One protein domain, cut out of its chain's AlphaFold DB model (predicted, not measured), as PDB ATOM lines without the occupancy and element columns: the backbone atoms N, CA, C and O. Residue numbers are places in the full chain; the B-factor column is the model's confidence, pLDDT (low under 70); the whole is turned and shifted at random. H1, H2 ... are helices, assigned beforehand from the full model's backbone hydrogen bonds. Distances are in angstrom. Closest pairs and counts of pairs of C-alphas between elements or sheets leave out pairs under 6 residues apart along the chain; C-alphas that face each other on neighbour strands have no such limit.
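AT A GLANCE: This is residues 170 to 271 of the 297 residues of the protein "Putative cell morphogenesis protein pag1" of Golovinomyces cichoracearum (UniProt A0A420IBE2). A long straight helix, H4, runs out of a small body made by H1, H3 and short H2, and its residues 249 to 271 stick out as a free arm. In the body, H3 and H2 pack on H1. The printed part has 102 residues with four named helices, H1 to H4, and no named strand: all helix. It is only just loose, close to extended, with a radius of gyration of the C-alphas of 18.8 A and spans of 67 by 32 by 16 A.

IN THESE COORDINATES: H4, residues 234 to 271, is 55.8 A long and ends at C-alpha 271 (-24.211, 27.533, -15.459). H1, residues 170 to 198, is 41.2 A long from C-alpha 170 (-62.188, 32.586, 39.599). H3 is residues 217 to 230, 19.6 A; H2 is residues 208 to 211.

HOW THE PARTS SIT: H4 is close to but not clearly touching H1; their closest C-alphas, of Ile 186 and Trp 244, are 7.9 A apart. H1 and H3 touch at a steep tilt of 40 degrees, opposite ways, closest at the C-alphas of Leu 181 and Leu 226, 6.0 A. In H1, H3 and H4 every O i to N i+4 pair is within hydrogen-bond range.

THE WHOLE: The printed part has no cut and no long link. pLDDT is under 70 in residues 170 to 173, 199 to 205 and 264 to 271.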
ATOM      1  N   THR A 170     -63.144  33.553  40.158       51.50
ATOM      2  CA  THR A 170     -62.188  32.586  39.599       51.50
ATOM      3  C   THR A 170     -62.064  32.662  38.076       51.50
ATOM      4  O   THR A 170     -61.092  32.156  37.534       51.50
ATOM      5  N   SER A 171     -62.992  33.300  37.352       53.66
ATOM      6  CA  SER A 171     -62.991  33.268  35.880       53.66
ATOM      7  C   SER A 171     -61.785  33.993  35.270       53.66
ATOM      8  O   SER A 171     -61.111  33.419  34.414       53.66
ATOM      9  N   PHE A 172     -61.450  35.196  35.750       52.47
ATOM     10  CA  PHE A 172     -60.293  35.952  35.248       52.47
ATOM     11  C   PHE A 172     -58.965  35.287  35.645       52.47
ATOM     12  O   PHE A 172     -58.078  35.101  34.813       52.47
ATOM     13  N   GLY A 173     -58.869  34.812  36.893       64.06
ATOM     14  CA  GLY A 173     -57.712  34.047  37.364       64.06
ATOM     15  C   GLY A 173     -57.542  32.699  36.656       64.06
ATOM     16  O   GLY A 173     -56.418  32.282  36.407       64.06
ATOM     17  N   SER A 174     -58.636  32.032  36.277       75.75
ATOM     18  CA  SER A 174     -58.596  30.737  35.585       75.75
ATOM     19  C   SER A 174     -58.146  30.853  34.135       75.75
ATOM     20  O   SER A 174     -57.489  29.944  33.638       75.75
ATOM     21  N   GLU A 175     -58.456  31.963  33.461       82.56
ATOM     22  CA  GLU A 175     -57.981  32.222  32.101       82.56
ATOM     23  C   GLU A 175     -56.498  32.583  32.102       82.56
ATOM     24  O   GLU A 175     -55.732  32.037  31.313       82.56
ATOM     25  N   PHE A 176     -56.066  33.408  33.060       87.62
ATOM     26  CA  PHE A 176     -54.647  33.673  33.266       87.62
ATOM     27  C   PHE A 176     -53.874  32.397  33.632       87.62
ATOM     28  O   PHE A 176     -52.828  32.125  33.049       87.62
ATOM     29  N   ALA A 177     -54.410  31.569  34.532       90.81
ATOM     30  CA  ALA A 177     -53.810  30.288  34.895       90.81
ATOM     31  C   ALA A 177     -53.762  29.321  33.704       90.81
ATOM     32  O   ALA A 177     -52.743  28.673  33.485       90.81
ATOM     33  N   PHE A 178     -54.829  29.252  32.904       90.75
ATOM     34  CA  PHE A 178     -54.855  28.464  31.676       90.75
ATOM     35  C   PHE A 178     -53.770  28.923  30.698       90.75
ATOM     36  O   PHE A 178     -53.002  28.098  30.212       90.75
ATOM     37  N   ASN A 179     -53.659  30.232  30.460       91.31
ATOM     38  CA  ASN A 179     -52.659  30.804  29.562       91.31
ATOM     39  C   ASN A 179     -51.231  30.584  30.075       91.31
ATOM     40  O   ASN A 179     -50.342  30.275  29.282       91.31
ATOM     41  N   ALA A 180     -51.009  30.682  31.387       92.06
ATOM     42  CA  ALA A 180     -49.721  30.385  32.007       92.06
ATOM     43  C   ALA A 180     -49.351  28.902  31.837       92.06
ATOM     44  O   ALA A 180     -48.263  28.592  31.357       92.06
ATOM     45  N   LEU A 181     -50.278  27.985  32.141       93.44
ATOM     46  CA  LEU A 181     -50.082  26.542  31.959       93.44
ATOM     47  C   LEU A 181     -49.831  26.183  30.493       93.44
ATOM     48  O   LEU A 181     -48.944  25.389  30.200       93.44
ATOM     49  N   LEU A 182     -50.582  26.782  29.571       93.12
ATOM     50  CA  LEU A 182     -50.436  26.575  28.135       93.12
ATOM     51  C   LEU A 182     -49.089  27.098  27.618       93.12
ATOM     52  O   LEU A 182     -48.427  26.423  26.836       93.12
ATOM     53  N   THR A 183     -48.657  28.271  28.076       94.00
ATOM     54  CA  THR A 183     -47.344  28.832  27.722       94.00
ATOM     55  C   THR A 183     -46.221  27.920  28.207       94.00
ATOM     56  O   THR A 183     -45.330  27.561  27.435       94.00
ATOM     57  N   SER A 184     -46.289  27.475  29.463       94.12
ATOM     58  CA  SER A 184     -45.325  26.527  30.022       94.12
ATOM     59  C   SER A 184     -45.365  25.163  29.317       94.12
ATOM     60  O   SER A 184     -44.312  24.571  29.091       94.12
ATOM     61  N   PHE A 185     -46.548  24.691  28.903       94.50
ATOM     62  CA  PHE A 185     -46.703  23.475  28.097       94.50
ATOM     63  C   PHE A 185     -45.953  23.589  26.780       94.50
ATOM     64  O   PHE A 185     -45.154  22.718  26.456       94.50
ATOM     65  N   ILE A 186     -46.199  24.666  26.035       93.94
ATOM     66  CA  ILE A 186     -45.603  24.895  24.720       93.94
ATOM     67  C   ILE A 186     -44.078  24.973  24.824       93.94
ATOM     68  O   ILE A 186     -43.384  24.358  24.016       93.94
ATOM     69  N   ALA A 187     -43.554  25.665  25.840       93.12
ATOM     70  CA  ALA A 187     -42.116  25.770  26.063       93.12
ATOM     71  C   ALA A 187     -41.458  24.398  26.311       93.12
ATOM     72  O   ALA A 187     -40.461  24.071  25.667       93.12
ATOM     73  N   LEU A 188     -42.038  23.573  27.192       91.81
ATOM     74  CA  LEU A 188     -41.522  22.227  27.469       91.81
ATOM     75  C   LEU A 188     -41.719  21.277  26.282       91.81
ATOM     76  O   LEU A 188     -40.822  20.506  25.951       91.81
ATOM     77  N   ALA A 189     -42.866  21.346  25.604       91.75
ATOM     78  CA  ALA A 189     -43.149  20.538  24.423       91.75
ATOM     79  C   ALA A 189     -42.163  20.843  23.287       91.75
ATOM     80  O   ALA A 189     -41.710  19.928  22.604       91.75
ATOM     81  N   ASP A 190     -41.780  22.109  23.113       90.88
ATOM     82  CA  ASP A 190     -40.753  22.516  22.157       90.88
ATOM     83  C   ASP A 190     -39.378  21.947  22.495       90.88
ATOM     84  O   ASP A 190     -38.631  21.553  21.598       90.88
ATOM     85  N   GLU A 191     -39.021  21.902  23.777       89.56
ATOM     86  CA  GLU A 191     -37.770  21.295  24.217       89.56
ATOM     87  C   GLU A 191     -37.763  19.788  23.942       89.56
ATOM     88  O   GLU A 191     -36.831  19.272  23.322       89.56
ATOM     89  N   LYS A 192     -38.844  19.097  24.308       86.44
ATOM     90  CA  LYS A 192     -39.034  17.667  24.039       86.44
ATOM     91  C   LYS A 192     -39.027  17.357  22.546       86.44
ATOM     92  O   LYS A 192     -38.416  16.381  22.119       86.44
ATOM     93  N   LEU A 193     -39.627  18.221  21.729       87.56
ATOM     94  CA  LEU A 193     -39.606  18.094  20.276       87.56
ATOM     95  C   LEU A 193     -38.183  18.218  19.721       87.56
ATOM     96  O   LEU A 193     -37.779  17.409  18.889       87.56
ATOM     97  N   LYS A 194     -37.395  19.186  20.205       85.81
ATOM     98  CA  LYS A 194     -35.978  19.322  19.826       85.81
ATOM     99  C   LYS A 194     -35.175  18.087  20.235       85.81
ATOM    100  O   LYS A 194     -34.377  17.606  19.438       85.81
ATOM    101  N   GLN A 195     -35.412  17.544  21.429       83.06
ATOM    102  CA  GLN A 195     -34.777  16.298  21.872       83.06
ATOM    103  C   GLN A 195     -35.133  15.120  20.948       83.06
ATOM    104  O   GLN A 195     -34.260  14.322  20.624       83.06
ATOM    105  N   GLY A 196     -36.371  15.045  20.451       73.56
ATOM    106  CA  GLY A 196     -36.776  14.026  19.476       73.56
ATOM    107  C   GLY A 196     -36.141  14.186  18.097       73.56
ATOM    108  O   GLY A 196     -35.723  13.196  17.503       73.56
ATOM    109  N   ILE A 197     -36.025  15.421  17.604       77.25
ATOM    110  CA  ILE A 197     -35.464  15.705  16.274       77.25
ATOM    111  C   ILE A 197     -33.935  15.559  16.255       77.25
ATOM    112  O   ILE A 197     -33.387  15.083  15.268       77.25
ATOM    113  N   PHE A 198     -33.242  15.976  17.319       71.62
ATOM    114  CA  PHE A 198     -31.774  16.054  17.341       71.62
ATOM    115  C   PHE A 198     -31.093  14.981  18.203       71.62
ATOM    116  O   PHE A 198     -29.887  14.793  18.083       71.62
ATOM    117  N   GLY A 199     -31.828  14.297  19.084       62.00
ATOM    118  CA  GLY A 199     -31.274  13.310  20.021       62.00
ATOM    119  C   GLY A 199     -31.245  11.870  19.505       62.00
ATOM    120  O   GLY A 199     -30.643  11.012  20.150       62.00
ATOM    121  N   SER A 200     -31.872  11.583  18.361       56.69
ATOM    122  CA  SER A 200     -31.890  10.245  17.771       56.69
ATOM    123  C   SER A 200     -30.786  10.110  16.714       56.69
ATOM    124  O   SER A 200     -30.813  10.730  15.658       56.69
ATOM    125  N   SER A 201     -29.777   9.284  17.008       58.19
ATOM    126  CA  SER A 201     -28.809   8.795  16.008       58.19
ATOM    127  C   SER A 201     -29.420   7.718  15.087       58.19
ATOM    128  O   SER A 201     -28.731   7.196  14.212       58.19
ATOM    129  N   ASP A 202     -30.687   7.369  15.316       56.25
ATOM    130  CA  ASP A 202     -31.478   6.357  14.621       56.25
ATOM    131  C   ASP A 202     -32.616   7.069  13.864       56.25
ATOM    132  O   ASP A 202     -33.231   7.965  14.447       56.25
ATOM    133  N   PRO A 203     -32.905   6.748  12.587       62.00
ATOM    134  CA  PRO A 203     -33.933   7.417  11.778       62.00
ATOM    135  C   PRO A 203     -35.361   7.444  12.353       62.00
ATOM    136  O   PRO A 203     -36.197   8.164  11.803       62.00
ATOM    137  N   GLU A 204     -35.662   6.706  13.427       58.41
ATOM    138  CA  GLU A 204     -36.976   6.692  14.073       58.41
ATOM    139  C   GLU A 204     -36.861   7.086  15.561       58.41
ATOM    140  O   GLU A 204     -36.405   6.297  16.392       58.41
ATOM    141  N   PRO A 205     -37.234   8.323  15.946       64.88
ATOM    142  CA  PRO A 205     -37.099   8.765  17.327       64.88
ATOM    143  C   PRO A 205     -38.028   7.959  18.238       64.88
ATOM    144  O   PRO A 205     -39.249   7.985  18.081       64.88
ATOM    145  N   HIS A 206     -37.455   7.274  19.231       71.38
ATOM    146  CA  HIS A 206     -38.209   6.502  20.217       71.38
ATOM    147  C   HIS A 206     -38.959   7.445  21.177       71.38
ATOM    148  O   HIS A 206     -38.478   7.777  22.262       71.38
ATOM    149  N   ILE A 207     -40.136   7.914  20.750       75.44
ATOM    150  CA  ILE A 207     -40.973   8.904  21.452       75.44
ATOM    151  C   ILE A 207     -41.301   8.515  22.901       75.44
ATOM    152  O   ILE A 207     -41.460   9.390  23.754       75.44
ATOM    153  N   GLU A 208     -41.339   7.215  23.198       79.19
ATOM    154  CA  GLU A 208     -41.584   6.677  24.538       79.19
ATOM    155  C   GLU A 208     -40.460   7.036  25.519       79.19
ATOM    156  O   GLU A 208     -40.724   7.248  26.695       79.19
ATOM    157  N   ASN A 209     -39.225   7.218  25.046       75.69
ATOM    158  CA  ASN A 209     -38.096   7.610  25.898       75.69
ATOM    159  C   ASN A 209     -38.033   9.117  26.162       75.69
ATOM    160  O   ASN A 209     -37.225   9.556  26.977       75.69
ATOM    161  N   ILE A 210     -38.840   9.915  25.458       75.31
ATOM    162  CA  ILE A 210     -38.810  11.383  25.532       75.31
ATOM    163  C   ILE A 210     -40.029  11.895  26.304       75.31
ATOM    164  O   ILE A 210     -39.887  12.742  27.191       75.31
ATOM    165  N   CYS A 211     -41.206  11.344  25.992       76.12
ATOM    166  CA  CYS A 211     -42.501  11.732  26.558       76.12
ATOM    167  C   CYS A 211     -43.275  10.546  27.160       76.12
ATOM    168  O   CYS A 211     -44.491  10.631  27.328       76.12
ATOM    169  N   GLY A 212     -42.618   9.416  27.428       77.38
ATOM    170  CA  GLY A 212     -43.277   8.275  28.056       77.38
ATOM    171  C   GLY A 212     -43.703   8.565  29.499       77.38
ATOM    172  O   GLY A 212     -43.128   9.439  30.156       77.38
ATOM    173  N   PRO A 213     -44.673   7.804  30.034       74.25
ATOM    174  CA  PRO A 213     -45.101   7.954  31.419       74.25
ATOM    175  C   PRO A 213     -43.908   7.840  32.371       74.25
ATOM    176  O   PRO A 213     -43.169   6.857  32.310       74.25
ATOM    177  N   ARG A 214     -43.756   8.803  33.290       74.12
ATOM    178  CA  ARG A 214     -42.657   8.868  34.281       74.12
ATOM    179  C   ARG A 214     -41.278   9.232  33.722       74.12
ATOM    180  O   ARG A 214     -40.346   9.333  34.517       74.12
ATOM    181  N   VAL A 215     -41.134   9.462  32.417       84.12
ATOM    182  CA  VAL A 215     -39.892   9.998  31.832       84.12
ATOM    183  C   VAL A 215     -39.712  11.462  32.224       84.12
ATOM    184  O   VAL A 215     -38.604  11.897  32.526       84.12
ATOM    185  N   ASP A 216     -40.811  12.216  32.265       87.25
ATOM    186  CA  ASP A 216     -40.814  13.611  32.681       87.25
ATOM    187  C   ASP A 216     -42.021  13.920  33.563       87.25
ATOM    188  O   ASP A 216     -43.096  14.306  33.103       87.25
ATOM    189  N   LEU A 217     -41.813  13.775  34.871       88.25
ATOM    190  CA  LEU A 217     -42.841  14.040  35.873       88.25
ATOM    191  C   LEU A 217     -43.324  15.500  35.850       88.25
ATOM    192  O   LEU A 217     -44.468  15.762  36.215       88.25
ATOM    193  N   ALA A 218     -42.482  16.456  35.443       88.81
ATOM    194  CA  ALA A 218     -42.860  17.864  35.399       88.81
ATOM    195  C   ALA A 218     -43.789  18.144  34.211       88.81
ATOM    196  O   ALA A 218     -44.833  18.778  34.380       88.81
ATOM    197  N   PHE A 219     -43.443  17.620  33.035       89.75
ATOM    198  CA  PHE A 219     -44.284  17.701  31.844       89.75
ATOM    199  C   PHE A 219     -45.616  16.964  32.035       89.75
ATOM    200  O   PHE A 219     -46.670  17.515  31.717       89.75
ATOM    201  N   ASP A 220     -45.588  15.774  32.643       91.62
ATOM    202  CA  ASP A 220     -46.782  14.980  32.949       91.62
ATOM    203  C   ASP A 220     -47.736  15.728  33.896       91.62
ATOM    204  O   ASP A 220     -48.939  15.827  33.635       91.62
ATOM    205  N   HIS A 221     -47.222  16.314  34.984       92.50
ATOM    206  CA  HIS A 221     -48.037  17.115  35.904       92.50
ATOM    207  C   HIS A 221     -48.648  18.338  35.225       92.50
ATOM    208  O   HIS A 221     -49.798  18.693  35.496       92.50
ATOM    209  N   LEU A 222     -47.896  18.967  34.330       91.69
ATOM    210  CA  LEU A 222     -48.365  20.121  33.594       91.69
ATOM    211  C   LEU A 222     -49.463  19.746  32.592       91.69
ATOM    212  O   LEU A 222     -50.479  20.439  32.516       91.69
ATOM    213  N   LEU A 223     -49.317  18.616  31.897       91.44
ATOM    214  CA  LEU A 223     -50.355  18.065  31.031       91.44
ATOM    215  C   LEU A 223     -51.632  17.763  31.830       91.44
ATOM    216  O   LEU A 223     -52.722  18.162  31.422       91.44
ATOM    217  N   ILE A 224     -51.510  17.137  33.004       92.38
ATOM    218  CA  ILE A 224     -52.646  16.847  33.892       92.38
ATOM    219  C   ILE A 224     -53.341  18.142  34.340       92.38
ATOM    220  O   ILE A 224     -54.570  18.238  34.261       92.38
ATOM    221  N   ALA A 225     -52.580  19.146  34.784       92.38
ATOM    222  CA  ALA A 225     -53.115  20.433  35.231       92.38
ATOM    223  C   ALA A 225     -53.810  21.198  34.092       92.38
ATOM    224  O   ALA A 225     -54.906  21.744  34.274       92.38
ATOM    225  N   LEU A 226     -53.212  21.187  32.897       91.44
ATOM    226  CA  LEU A 226     -53.780  21.795  31.700       91.44
ATOM    227  C   LEU A 226     -55.082  21.094  31.306       91.44
ATOM    228  O   LEU A 226     -56.093  21.762  31.100       91.44
ATOM    229  N   CYS A 227     -55.103  19.759  31.288       91.00
ATOM    230  CA  CYS A 227     -56.313  18.984  31.021       91.00
ATOM    231  C   CYS A 227     -57.409  19.251  32.057       91.00
ATOM    232  O   CYS A 227     -58.579  19.349  31.691       91.00
ATOM    233  N   HIS A 228     -57.062  19.386  33.339       90.69
ATOM    234  CA  HIS A 228     -58.035  19.689  34.386       90.69
ATOM    235  C   HIS A 228     -58.687  21.063  34.176       90.69
ATOM    236  O   HIS A 228     -59.910  21.182  34.242       90.69
ATOM    237  N   THR A 229     -57.883  22.071  33.835       88.06
ATOM    238  CA  THR A 229     -58.349  23.445  33.583       88.06
ATOM    239  C   THR A 229     -59.132  23.547  32.267       88.06
ATOM    240  O   THR A 229     -60.178  24.192  32.197       88.06
ATOM    241  N   ALA A 230     -58.685  22.839  31.228       87.31
ATOM    242  CA  ALA A 230     -59.290  22.853  29.899       87.31
ATOM    243  C   ALA A 230     -60.639  22.121  29.816       87.31
ATOM    244  O   ALA A 230     -61.374  22.333  28.854       87.31
ATOM    245  N   ARG A 231     -61.020  21.310  30.818       86.12
ATOM    246  CA  ARG A 231     -62.339  20.642  30.859       86.12
ATOM    247  C   ARG A 231     -63.506  21.617  30.723       86.12
ATOM    248  O   ARG A 231     -64.523  21.257  30.142       86.12
ATOM    249  N   GLN A 232     -63.354  22.837  31.237       84.31
ATOM    250  CA  GLN A 232     -64.392  23.866  31.164       84.31
ATOM    251  C   GLN A 232     -64.398  24.607  29.820       84.31
ATOM    252  O   GLN A 232     -65.438  25.091  29.379       84.31
ATOM    253  N   LYS A 233     -63.241  24.699  29.152       78.06
ATOM    254  CA  LYS A 233     -63.053  25.439  27.898       78.06
ATOM    255  C   LYS A 233     -62.131  24.654  26.945       78.06
ATOM    256  O   LYS A 233     -60.995  25.069  26.712       78.06
ATOM    257  N   PRO A 234     -62.596  23.535  26.357       89.25
ATOM    258  CA  PRO A 234     -61.750  22.715  25.488       89.25
ATOM    259  C   PRO A 234     -61.444  23.401  24.151       89.25
ATOM    260  O   PRO A 234     -60.388  23.162  23.578       89.25
ATOM    261  N   LYS A 235     -62.339  24.278  23.667       91.06
ATOM    262  CA  LYS A 235     -62.170  25.009  22.399       91.06
ATOM    263  C   LYS A 235     -60.894  25.874  22.385       91.06
ATOM    264  O   LYS A 235     -60.048  25.598  21.543       91.06
ATOM    265  N   PRO A 236     -60.673  26.794  23.348       89.50
ATOM    266  CA  PRO A 236     -59.417  27.545  23.438       89.50
ATOM    267  C   PRO A 236     -58.146  26.687  23.455       89.50
ATOM    268  O   PRO A 236     -57.159  27.060  22.831       89.50
ATOM    269  N   LEU A 237     -58.157  25.531  24.131       92.38
ATOM    270  CA  LEU A 237     -57.010  24.614  24.124       92.38
ATOM    271  C   LEU A 237     -56.772  24.022  22.737       92.38
ATOM    272  O   LEU A 237     -55.640  24.018  22.261       92.38
ATOM    273  N   ILE A 238     -57.827  23.524  22.094       93.50
ATOM    274  CA  ILE A 238     -57.729  22.958  20.749       93.50
ATOM    275  C   ILE A 238     -57.195  24.017  19.786       93.50
ATOM    276  O   ILE A 238     -56.243  23.737  19.064       93.50
ATOM    277  N   ASP A 239     -57.742  25.231  19.819       95.00
ATOM    278  CA  ASP A 239     -57.324  26.329  18.944       95.00
ATOM    279  C   ASP A 239     -55.859  26.712  19.179       95.00
ATOM    280  O   ASP A 239     -55.096  26.835  18.221       95.00
ATOM    281  N   ALA A 240     -55.428  26.807  20.439       91.69
ATOM    282  CA  ALA A 240     -54.037  27.079  20.781       91.69
ATOM    283  C   ALA A 240     -53.078  25.988  20.278       91.69
ATOM    284  O   ALA A 240     -52.052  26.296  19.670       91.69
ATOM    285  N   ILE A 241     -53.417  24.711  20.475       93.25
ATOM    286  CA  ILE A 241     -52.613  23.586  19.979       93.25
ATOM    287  C   ILE A 241     -52.606  23.556  18.445       93.25
ATOM    288  O   ILE A 241     -51.567  23.302  17.831       93.25
ATOM    289  N   MET A 242     -53.743  23.850  17.807       95.50
ATOM    290  CA  MET A 242     -53.850  23.955  16.353       95.50
ATOM    291  C   MET A 242     -52.994  25.090  15.786       95.50
ATOM    292  O   MET A 242     -52.360  24.907  14.743       95.50
ATOM    293  N   LEU A 243     -52.965  26.242  16.453       94.31
ATOM    294  CA  LEU A 243     -52.136  27.371  16.055       94.31
ATOM    295  C   LEU A 243     -50.652  27.058  16.256       94.31
ATOM    296  O   LEU A 243     -49.857  27.305  15.352       94.31
ATOM    297  N   TRP A 244     -50.284  26.448  17.385       93.94
ATOM    298  CA  TRP A 244     -48.905  26.050  17.665       93.94
ATOM    299  C   TRP A 244     -48.368  25.084  16.605       93.94
ATOM    300  O   TRP A 244     -47.342  25.366  15.986       93.94
ATOM    301  N   ARG A 245     -49.093  23.997  16.289       95.12
ATOM    302  CA  ARG A 245     -48.664  23.063  15.228       95.12
ATOM    303  C   ARG A 245     -48.552  23.747  13.859       95.12
ATOM    304  O   ARG A 245     -47.649  23.416  13.093       95.12
ATOM    305  N   LYS A 246     -49.446  24.700  13.548       94.88
ATOM    306  CA  LYS A 246     -49.406  25.454  12.288       94.88
ATOM    307  C   LYS A 246     -48.159  26.333  12.240       94.88
ATOM    308  O   LYS A 246     -47.410  26.238  11.280       94.88
ATOM    309  N   SER A 247     -47.878  27.078  13.307       94.31
ATOM    310  CA  SER A 247     -46.666  27.893  13.438       94.31
ATOM    311  C   SER A 247     -45.385  27.067  13.244       94.31
ATOM    312  O   SER A 247     -44.483  27.496  12.526       94.31
ATOM    313  N   LYS A 248     -45.318  25.841  13.787       92.25
ATOM    314  CA  LYS A 248     -44.186  24.925  13.541       92.25
ATOM    315  C   LYS A 248     -44.066  24.498  12.082       92.25
ATOM    316  O   LYS A 248     -42.963  24.484  11.540       92.25
ATOM    317  N   SER A 249     -45.188  24.152  11.452       92.06
ATOM    318  CA  SER A 249     -45.222  23.781  10.036       92.06
ATOM    319  C   SER A 249     -44.806  24.944   9.137       92.06
ATOM    320  O   SER A 249     -44.035  24.740   8.202       92.06
ATOM    321  N   ASP A 250     -45.285  26.151   9.428       94.69
ATOM    322  CA  ASP A 250     -44.985  27.352   8.652       94.69
ATOM    323  C   ASP A 250     -43.486  27.682   8.737       94.69
ATOM    324  O   ASP A 250     -42.844  27.845   7.701       94.69
ATOM    325  N   ALA A 251     -42.886  27.629   9.934       90.62
ATOM    326  CA  ALA A 251     -41.442  27.812  10.116       90.62
ATOM    327  C   ALA A 251     -40.604  26.761   9.355       90.62
ATOM    328  O   ALA A 251     -39.595  27.084   8.726       90.62
ATOM    329  N   ALA A 252     -41.029  25.492   9.363       89.94
ATOM    330  CA  ALA A 252     -40.358  24.437   8.603       89.94
ATOM    331  C   ALA A 252     -40.516  24.619   7.082       89.94
ATOM    332  O   ALA A 252     -39.582  24.355   6.321       89.94
ATOM    333  N   SER A 253     -41.690  25.065   6.628       90.94
ATOM    334  CA  SER A 253     -41.959  25.366   5.220       90.94
ATOM    335  C   SER A 253     -41.109  26.537   4.731       90.94
ATOM    336  O   SER A 253     -40.540  26.470   3.642       90.94
ATOM    337  N   GLU A 254     -40.973  27.584   5.544       93.06
ATOM    338  CA  GLU A 254     -40.123  28.732   5.245       93.06
ATOM    339  C   GLU A 254     -38.646  28.327   5.139       93.06
ATOM    340  O   GLU A 254     -37.997  28.639   4.141       93.06
ATOM    341  N   ALA A 255     -38.129  27.550   6.097       90.62
ATOM    342  CA  ALA A 255     -36.752  27.055   6.055       90.62
ATOM    343  C   ALA A 255     -36.463  26.244   4.775       90.62
ATOM    344  O   ALA A 255     -35.404  26.390   4.161       90.62
ATOM    345  N   ARG A 256     -37.423  25.429   4.315       89.69
ATOM    346  CA  ARG A 256     -37.311  24.708   3.035       89.69
ATOM    347  C   ARG A 256     -37.308  25.648   1.834       89.69
ATOM    348  O   ARG A 256     -36.506  25.447   0.926       89.69
ATOM    349  N   ALA A 257     -38.168  26.667   1.822       91.81
ATOM    350  CA  ALA A 257     -38.204  27.655   0.747       91.81
ATOM    351  C   ALA A 257     -36.875  28.425   0.640       91.81
ATOM    352  O   ALA A 257     -36.366  28.626  -0.462       91.81
ATOM    353  N   GLN A 258     -36.268  28.787   1.775       90.81
ATOM    354  CA  GLN A 258     -34.953  29.432   1.814       90.81
ATOM    355  C   GLN A 258     -33.850  28.519   1.247       90.81
ATOM    356  O   GLN A 258     -33.042  28.967   0.431       90.81
ATOM    357  N   LEU A 259     -33.839  27.230   1.606       87.62
ATOM    358  CA  LEU A 259     -32.879  26.265   1.052       87.62
ATOM    359  C   LEU A 259     -33.038  26.095  -0.465       87.62
ATOM    360  O   LEU A 259     -32.038  26.106  -1.181       87.62
ATOM    361  N   GLN A 260     -34.273  26.023  -0.967       87.62
ATOM    362  CA  GLN A 260     -34.535  25.946  -2.409       87.62
ATOM    363  C   GLN A 260     -34.031  27.190  -3.152       87.62
ATOM    364  O   GLN A 260     -33.434  27.064  -4.219       87.62
ATOM    365  N   GLN A 261     -34.184  28.391  -2.584       84.88
ATOM    366  CA  GLN A 261     -33.641  29.617  -3.183       84.88
ATOM    367  C   GLN A 261     -32.107  29.617  -3.238       84.88
ATOM    368  O   GLN A 261     -31.528  30.043  -4.242       84.88
ATOM    369  N   VAL A 262     -31.442  29.119  -2.188       79.94
ATOM    370  CA  VAL A 262     -29.977  28.963  -2.157       79.94
ATOM    371  C   VAL A 262     -29.512  27.935  -3.192       79.94
ATOM    372  O   VAL A 262     -28.532  28.173  -3.899       79.94
ATOM    373  N   GLU A 263     -30.222  26.816  -3.348       78.94
ATOM    374  CA  GLU A 263     -29.928  25.828  -4.391       78.94
ATOM    375  C   GLU A 263     -30.115  26.410  -5.797       78.94
ATOM    376  O   GLU A 263     -29.243  26.245  -6.652       78.94
ATOM    377  N   GLN A 264     -31.188  27.170  -6.032       65.75
ATOM    378  CA  GLN A 264     -31.457  27.793  -7.327       65.75
ATOM    379  C   GLN A 264     -30.400  28.851  -7.688       65.75
ATOM    380  O   GLN A 264     -29.898  28.870  -8.814       65.75
ATOM    381  N   THR A 265     -29.979  29.681  -6.725       65.50
ATOM    382  CA  THR A 265     -28.887  30.653  -6.936       65.50
ATOM    383  C   THR A 265     -27.526  29.981  -7.124       65.50
ATOM    384  O   THR A 265     -26.698  30.476  -7.895       65.50
ATOM    385  N   LYS A 266     -27.277  28.832  -6.485       59.34
ATOM    386  CA  LYS A 266     -26.050  28.044  -6.687       59.34
ATOM    387  C   LYS A 266     -26.007  27.387  -8.073       59.34
ATOM    388  O   LYS A 266     -24.943  27.349  -8.697       59.34
ATOM    389  N   ILE A 267     -27.146  26.913  -8.579       59.84
ATOM    390  CA  ILE A 267     -27.254  26.326  -9.920       59.84
ATOM    391  C   ILE A 267     -27.052  27.398 -10.998       59.84
ATOM    392  O   ILE A 267     -26.251  27.169 -11.902       59.84
ATOM    393  N   SER A 268     -27.649  28.589 -10.871       58.59
ATOM    394  CA  SER A 268     -27.413  29.692 -11.823       58.59
ATOM    395  C   SER A 268     -25.935  30.096 -11.902       58.59
ATOM    396  O   SER A 268     -25.387  30.185 -12.997       58.59
ATOM    397  N   ARG A 269     -25.230  30.196 -10.765       52.59
ATOM    398  CA  ARG A 269     -23.776  30.470 -10.756       52.59
ATOM    399  C   ARG A 269     -22.935  29.356 -11.391       52.59
ATOM    400  O   ARG A 269     -21.859  29.623 -11.914       52.59
ATOM    401  N   THR A 270     -23.406  28.109 -11.356       52.00
ATOM    402  CA  THR A 270     -22.699  26.958 -11.951       52.00
ATOM    403  C   THR A 270     -22.900  26.871 -13.471       52.00
ATOM    404  O   THR A 270     -22.084  26.262 -14.165       52.00
ATOM    405  N   VAL A 271     -23.968  27.467 -14.009       54.44
ATOM    406  CA  VAL A 271     -24.211  27.533 -15.459       54.44
ATOM    407  C   VAL A 271     -23.442  28.697 -16.089       54.44
ATOM    408  O   VAL A 271     -22.830  28.497 -17.136       54.44
TER     409      VAL A 271